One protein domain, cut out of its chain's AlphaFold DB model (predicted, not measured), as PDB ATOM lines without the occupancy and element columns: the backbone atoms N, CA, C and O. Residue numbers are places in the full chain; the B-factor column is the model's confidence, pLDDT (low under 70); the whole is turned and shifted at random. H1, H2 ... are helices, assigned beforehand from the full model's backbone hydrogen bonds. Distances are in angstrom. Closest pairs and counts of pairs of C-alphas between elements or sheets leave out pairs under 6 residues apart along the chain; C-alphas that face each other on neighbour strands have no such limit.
ATOM      1  N   GLU A 202     202.677 138.539 140.258       84.25
ATOM      2  CA  GLU A 202     201.340 138.142 140.717       84.25
ATOM      3  C   GLU A 202     200.366 139.327 140.745       84.25
ATOM      4  O   GLU A 202     199.275 139.226 140.201       84.25
ATOM      5  N   SER A 203     200.789 140.488 141.254       83.38
ATOM      6  CA  SER A 203     199.950 141.694 141.274       83.38
ATOM      7  C   SER A 203     199.640 142.234 139.873       83.38
ATOM      8  O   SER A 203     198.609 142.870 139.665       83.38
ATOM      9  N   ASP A 204     200.521 141.996 138.900       83.69
ATOM     10  CA  ASP A 204     200.274 142.381 137.510       83.69
ATOM     11  C   ASP A 204     199.311 141.408 136.817       83.69
ATOM     12  O   ASP A 204     198.474 141.848 136.026       83.69
ATOM     13  N   LEU A 205     199.374 140.114 137.155       87.25
ATOM     14  CA  LEU A 205     198.397 139.110 136.724       87.25
ATOM     15  C   LEU A 205     197.014 139.379 137.330       87.25
ATOM     16  O   LEU A 205     196.040 139.436 136.588       87.25
ATOM     17  N   GLU A 206     196.931 139.645 138.635       88.19
ATOM     18  CA  GLU A 206     195.678 140.013 139.311       88.19
ATOM     19  C   GLU A 206     195.032 141.241 138.657       88.19
ATOM     20  O   GLU A 206     193.853 141.216 138.311       88.19
ATOM     21  N   ARG A 207     195.813 142.299 138.391       86.00
ATOM     22  CA  ARG A 207     195.321 143.492 137.675       86.00
ATOM     23  C   ARG A 207     194.836 143.176 136.261       86.00
ATOM     24  O   ARG A 207     193.898 143.817 135.782       86.00
ATOM     25  N   ALA A 208     195.490 142.249 135.564       86.31
ATOM     26  CA  ALA A 208     195.082 141.835 134.226       86.31
ATOM     27  C   ALA A 208     193.751 141.064 134.260       86.31
ATOM     28  O   ALA A 208     192.855 141.390 133.475       86.31
ATOM     29  N   ASP A 209     193.593 140.134 135.204       90.44
ATOM     30  CA  ASP A 209     192.364 139.362 135.417       90.44
ATOM     31  C   ASP A 209     191.198 140.268 135.842       90.44
ATOM     32  O   ASP A 209     190.102 140.193 135.278       90.44
ATOM     33  N   GLU A 210     191.436 141.192 136.780       90.31
ATOM     34  CA  GLU A 210     190.463 142.212 137.189       90.31
ATOM     35  C   GLU A 210     190.005 143.056 135.996       90.31
ATOM     36  O   GLU A 210     188.808 143.306 135.812       90.31
ATOM     37  N   ARG A 211     190.950 143.479 135.146       87.06
ATOM     38  CA  ARG A 211     190.649 144.250 133.939       87.06
ATOM     39  C   ARG A 211     189.808 143.446 132.951       87.06
ATOM     40  O   ARG A 211     188.875 144.006 132.371       87.06
ATOM     41  N   GLU A 212     190.111 142.167 132.748       87.62
ATOM     42  CA  GLU A 212     189.327 141.302 131.866       87.62
ATOM     43  C   GLU A 212     187.898 141.111 132.393       87.62
ATOM     44  O   GLU A 212     186.933 141.247 131.637       87.62
ATOM     45  N   GLU A 213     187.741 140.873 133.695       90.50
ATOM     46  CA  GLU A 213     186.434 140.702 134.330       90.50
ATOM     47  C   GLU A 213     185.581 141.976 134.234       90.50
ATOM     48  O   GLU A 213     184.384 141.905 133.932       90.50
ATOM     49  N   VAL A 214     186.185 143.158 134.415       88.38
ATOM     50  CA  VAL A 214     185.492 144.439 134.208       88.38
ATOM     51  C   VAL A 214     185.008 144.562 132.761       88.38
ATOM     52  O   VAL A 214     183.831 144.860 132.544       88.38
ATOM     53  N   LEU A 215     185.861 144.283 131.769       84.88
ATOM     54  CA  LEU A 215     185.481 144.351 130.350       84.88
ATOM     55  C   LEU A 215     184.368 143.349 130.001       84.88
ATOM     56  O   LEU A 215     183.426 143.692 129.284       84.88
ATOM     57  N   ARG A 216     184.424 142.137 130.561       87.88
ATOM     58  CA  ARG A 216     183.393 141.103 130.392       87.88
ATOM     59  C   ARG A 216     182.038 141.570 130.921       87.88
ATOM     60  O   ARG A 216     181.033 141.457 130.220       87.88
ATOM     61  N   ARG A 217     182.002 142.152 132.125       88.50
ATOM     62  CA  ARG A 217     180.772 142.697 132.730       88.50
ATOM     63  C   ARG A 217     180.251 143.924 131.990       88.50
ATOM     64  O   ARG A 217     179.041 144.068 131.841       88.50
ATOM     65  N   MET A 218     181.135 144.772 131.460       85.69
ATOM     66  CA  MET A 218     180.748 145.880 130.577       85.69
ATOM     67  C   MET A 218     180.073 145.395 129.286       85.69
ATOM     68  O   MET A 218     179.267 146.125 128.705       85.69
ATOM     69  N   GLY A 219     180.344 144.155 128.864       85.88
ATOM     70  CA  GLY A 219     179.649 143.471 127.775       85.88
ATOM     71  C   GLY A 219     178.139 143.305 127.993       85.88
ATOM     72  O   GLY A 219     177.392 143.274 127.019       85.88
ATOM     73  N   LEU A 220     177.683 143.255 129.251       90.12
ATOM     74  CA  LEU A 220     176.267 143.110 129.624       90.12
ATOM     75  C   LEU A 220     175.497 144.439 129.617       90.12
ATOM     76  O   LEU A 220     174.269 144.434 129.634       90.12
ATOM     77  N   LEU A 221     176.212 145.565 129.627       90.19
ATOM     78  CA  LEU A 221     175.624 146.902 129.591       90.19
ATOM     79  C   LEU A 221     175.163 147.250 128.176       90.19
ATOM     80  O   LEU A 221     175.788 146.837 127.193       90.19
ATOM     81  N   ASN A 222     174.114 148.072 128.078       90.69
ATOM     82  CA  ASN A 222     173.714 148.641 126.793       90.69
ATOM     83  C   ASN A 222     174.760 149.653 126.283       90.69
ATOM     84  O   ASN A 222     175.591 150.156 127.046       90.69
ATOM     85  N   ASP A 223     174.720 149.973 124.988       86.56
ATOM     86  CA  ASP A 223     175.731 150.830 124.347       86.56
ATOM     87  C   ASP A 223     175.868 152.201 125.029       86.56
ATOM     88  O   ASP A 223     176.965 152.757 125.129       86.56
ATOM     89  N   ARG A 224     174.761 152.734 125.562       87.69
ATOM     90  CA  ARG A 224     174.733 154.021 126.262       87.69
ATOM     91  C   ARG A 224     175.399 153.929 127.638       87.69
ATOM     92  O   ARG A 224     176.239 154.760 127.969       87.69
ATOM     93  N   GLU A 225     175.060 152.924 128.431       88.62
ATOM     94  CA  GLU A 225     175.646 152.669 129.750       88.62
ATOM     95  C   GLU A 225     177.143 152.387 129.648       88.62
ATOM     96  O   GLU A 225     177.930 152.979 130.388       88.62
ATOM     97  N   ARG A 226     177.552 151.552 128.683       87.69
ATOM     98  CA  ARG A 226     178.962 151.248 128.425       87.69
ATOM     99  C   ARG A 226     179.749 152.515 128.101       87.69
ATOM    100  O   ARG A 226     180.780 152.758 128.719       87.69
ATOM    101  N   MET A 227     179.231 153.352 127.201       85.12
ATOM    102  CA  MET A 227     179.862 154.619 126.820       85.12
ATOM    103  C   MET A 227     180.015 155.575 128.015       85.12
ATOM    104  O   MET A 227     181.074 156.177 128.197       85.12
ATOM    105  N   VAL A 228     178.985 155.698 128.861       89.25
ATOM    106  CA  VAL A 228     179.050 156.542 130.065       89.25
ATOM    107  C   VAL A 228     180.124 156.037 131.030       89.25
ATOM    108  O   VAL A 228     180.908 156.843 131.528       89.25
ATOM    109  N   VAL A 229     180.197 154.727 131.280       88.06
ATOM    110  CA  VAL A 229     181.193 154.124 132.183       88.06
ATOM    111  C   VAL A 229     182.612 154.290 131.631       88.06
ATOM    112  O   VAL A 229     183.491 154.750 132.364       88.06
ATOM    113  N   THR A 230     182.832 154.015 130.340       87.69
ATOM    114  CA  THR A 230     184.140 154.184 129.687       87.69
ATOM    115  C   THR A 230     184.644 155.620 129.810       87.69
ATOM    116  O   THR A 230     185.758 155.843 130.283       87.69
ATOM    117  N   LEU A 231     183.813 156.607 129.460       87.88
ATOM    118  CA  LEU A 231     184.201 158.019 129.502       87.88
ATOM    119  C   LEU A 231     184.344 158.549 130.933       87.88
ATOM    120  O   LEU A 231     185.226 159.362 131.201       87.88
ATOM    121  N   ARG A 232     183.507 158.092 131.870       88.44
ATOM    122  CA  ARG A 232     183.545 158.548 133.267       88.44
ATOM    123  C   ARG A 232     184.821 158.118 133.974       88.44
ATOM    124  O   ARG A 232     185.404 158.924 134.693       88.44
ATOM    125  N   PHE A 233     185.229 156.866 133.782       87.56
ATOM    126  CA  PHE A 233     186.396 156.292 134.451       87.56
ATOM    127  C   PHE A 233     187.672 156.350 133.605       87.56
ATOM    128  O   PHE A 233     188.733 155.987 134.101       87.56
ATOM    129  N   GLY A 234     187.594 156.837 132.363       85.50
ATOM    130  CA  GLY A 234     188.759 156.929 131.484       85.50
ATOM    131  C   GLY A 234     189.276 155.559 131.040       85.50
ATOM    132  O   GLY A 234     190.480 155.346 130.897       85.50
ATOM    133  N   LEU A 235     188.370 154.598 130.862       82.12
ATOM    134  CA  LEU A 235     188.728 153.281 130.346       82.12
ATOM    135  C   LEU A 235     189.136 153.412 128.865       82.12
ATOM    136  O   LEU A 235     188.792 154.386 128.200       82.12
ATOM    137  N   GLU A 236     189.917 152.452 128.364       75.88
ATOM    138  CA  GLU A 236     190.426 152.436 126.974       75.88
ATOM    139  C   GLU A 236     191.392 153.587 126.615       75.88
ATOM    140  O   GLU A 236     191.635 153.866 125.444       75.88
ATOM    141  N   GLY A 237     192.013 154.219 127.617       74.69
ATOM    142  CA  GLY A 237     193.052 155.239 127.409       74.69
ATOM    143  C   GLY A 237     192.521 156.669 127.285       74.69
ATOM    144  O   GLY A 237     193.264 157.573 126.903       74.69
ATOM    145  N   HIS A 238     191.250 156.896 127.621       78.12
ATOM    146  CA  HIS A 238     190.673 158.234 127.714       78.12
ATOM    147  C   HIS A 238     190.925 158.873 129.085       78.12
ATOM    148  O   HIS A 238     191.057 158.195 130.097       78.12
ATOM    149  N   ALA A 239     190.959 160.204 129.143       83.56
ATOM    150  CA  ALA A 239     190.947 160.903 130.426       83.56
ATOM    151  C   ALA A 239     189.549 160.794 131.076       83.56
ATOM    152  O   ALA A 239     188.556 160.913 130.352       83.56
ATOM    153  N   PRO A 240     189.447 160.621 132.410       89.69
ATOM    154  CA  PRO A 240     188.164 160.600 133.115       89.69
ATOM    155  C   PRO A 240     187.363 161.888 132.876       89.69
ATOM    156  O   PRO A 240     187.874 162.987 133.092       89.69
ATOM    157  N   GLN A 241     186.104 161.763 132.449       88.88
ATOM    158  CA  GLN A 241     185.220 162.891 132.136       88.88
ATOM    159  C   GLN A 241     184.139 163.101 133.206       88.88
ATOM    160  O   GLN A 241     183.725 162.194 133.940       88.88
ATOM    161  N   THR A 242     183.638 164.329 133.311       90.38
ATOM    162  CA  THR A 242     182.488 164.647 134.169       90.38
ATOM    163  C   THR A 242     181.168 164.226 133.520       90.38
ATOM    164  O   THR A 242     181.038 164.230 132.299       90.38
ATOM    165  N   LEU A 243     180.142 163.912 134.324       88.31
ATOM    166  CA  LEU A 243     178.807 163.578 133.795       88.31
ATOM    167  C   LEU A 243     178.233 164.700 132.909       88.31
ATOM    168  O   LEU A 243     177.561 164.421 131.922       88.31
ATOM    169  N   ALA A 244     178.551 165.960 133.223       87.50
ATOM    170  CA  ALA A 244     178.150 167.123 132.432       87.50
ATOM    171  C   ALA A 244     178.868 167.214 131.071       87.50
ATOM    172  O   ALA A 244     178.332 167.777 130.119       87.50
ATOM    173  N   GLU A 245     180.094 166.703 130.952       86.25
ATOM    174  CA  GLU A 245     180.809 166.609 129.672       86.25
ATOM    175  C   GLU A 245     180.309 165.430 128.841       86.25
ATOM    176  O   GLU A 245     180.074 165.587 127.645       86.25
ATOM    177  N   ILE A 246     180.072 164.285 129.484       87.56
ATOM    178  CA  ILE A 246     179.528 163.086 128.836       87.56
ATOM    179  C   ILE A 246     178.128 163.374 128.281       87.56
ATOM    180  O   ILE A 246     177.849 163.076 127.124       87.56
ATOM    181  N   GLY A 247     177.275 164.048 129.061       83.44
ATOM    182  CA  GLY A 247     175.929 164.444 128.640       83.44
ATOM    183  C   GLY A 247     175.878 165.514 127.542       83.44
ATOM    184  O   GLY A 247     174.815 165.730 126.984       83.44
ATOM    185  N   ARG A 248     176.995 166.184 127.217       83.62
ATOM    186  CA  ARG A 248     177.095 167.088 126.052       83.62
ATOM    187  C   ARG A 248     177.491 166.362 124.762       83.62
ATOM    188  O   ARG A 248     177.384 166.945 123.689       83.62
TER     189      ARG A 248
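AT A GLANCE: This is residues 202 to 248 of the 250 residues of the protein "RNA polymerase sigma factor SigA" of Aquisphaera giovannonii (UniProt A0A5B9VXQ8). A long helix, H1, and a shorter one, H2, make an open V, joined at its corner by a tight link, and a small helix, H3, packs on the side of H2 away from H1. The outer half of the V's long arm, residues 202 to 210 of H1, sticks out free, while residues 234 to 242 loop from the last turn of H2 over to H3. The printed part has 47 residues with three named helices, H1, H2 and H3 in that order along the chain, and no named strand, and its class is all helix. It is loose, with a radius of gyration of the C-alphas of 12.2 A, and flat, spanning 40 by 22 by 12 A.

HOW THE PARTS SIT: H1, residues 202 to 218, touches no helix but is near H2, residues 223 to 233. The two are close but not clearly touching, with 1 pair of C-alphas within 8 A, those of Met 218 and Arg 226, 6.1 A apart. They run opposite ways at a shallow tilt of 34 degrees, only just short of steep, and their centres are 17.7 A apart. H2 touches H3, residues 243 to 248, and their closest C-alphas are those of Val 228 and Ile 246, 6.7 A apart. These two run opposite ways at a steep tilt of 53 degrees, with centres 10.9 A apart. H1 and H3 are apart. In H1 and H2 every O i to N i+4 pair is within hydrogen-bond range; in H3 1 of 2 is, beside 1 of 3 O i to N i+3 pairs.

IN THESE COORDINATES: H1 begins at C-alpha 202, at (201.340, 138.142, 140.717), and ends at C-alpha 218, at (180.748, 145.880, 130.577), 24.2 A from first to last C-alpha. H2 runs from Asp 223 to Phe 233, 15.7 A from first to last C-alpha, and begins at (175.731, 150.830, 124.347). H3 runs from Leu 243 to Arg 248, 8.7 A from first to last C-alpha, and ends at (177.095, 167.088, 126.052).

THE WHOLE: The two C-alphas farthest apart are those of Glu 202 and Arg 248, the first and last printed residues, 40.5 A apart. Without residues 202 to 210, which stand free, the body has 38 residues, spans 27 by 20 by 9 A and has a radius of gyration of 10.0 A. The printed part has no cut. The link from H1 to H2, of 4 residues, is tight, and the link from H2 to H3, of 9 residues, is short but not tight. The mean pLDDT of the printed part is 86.5, and no printed residue is under 70.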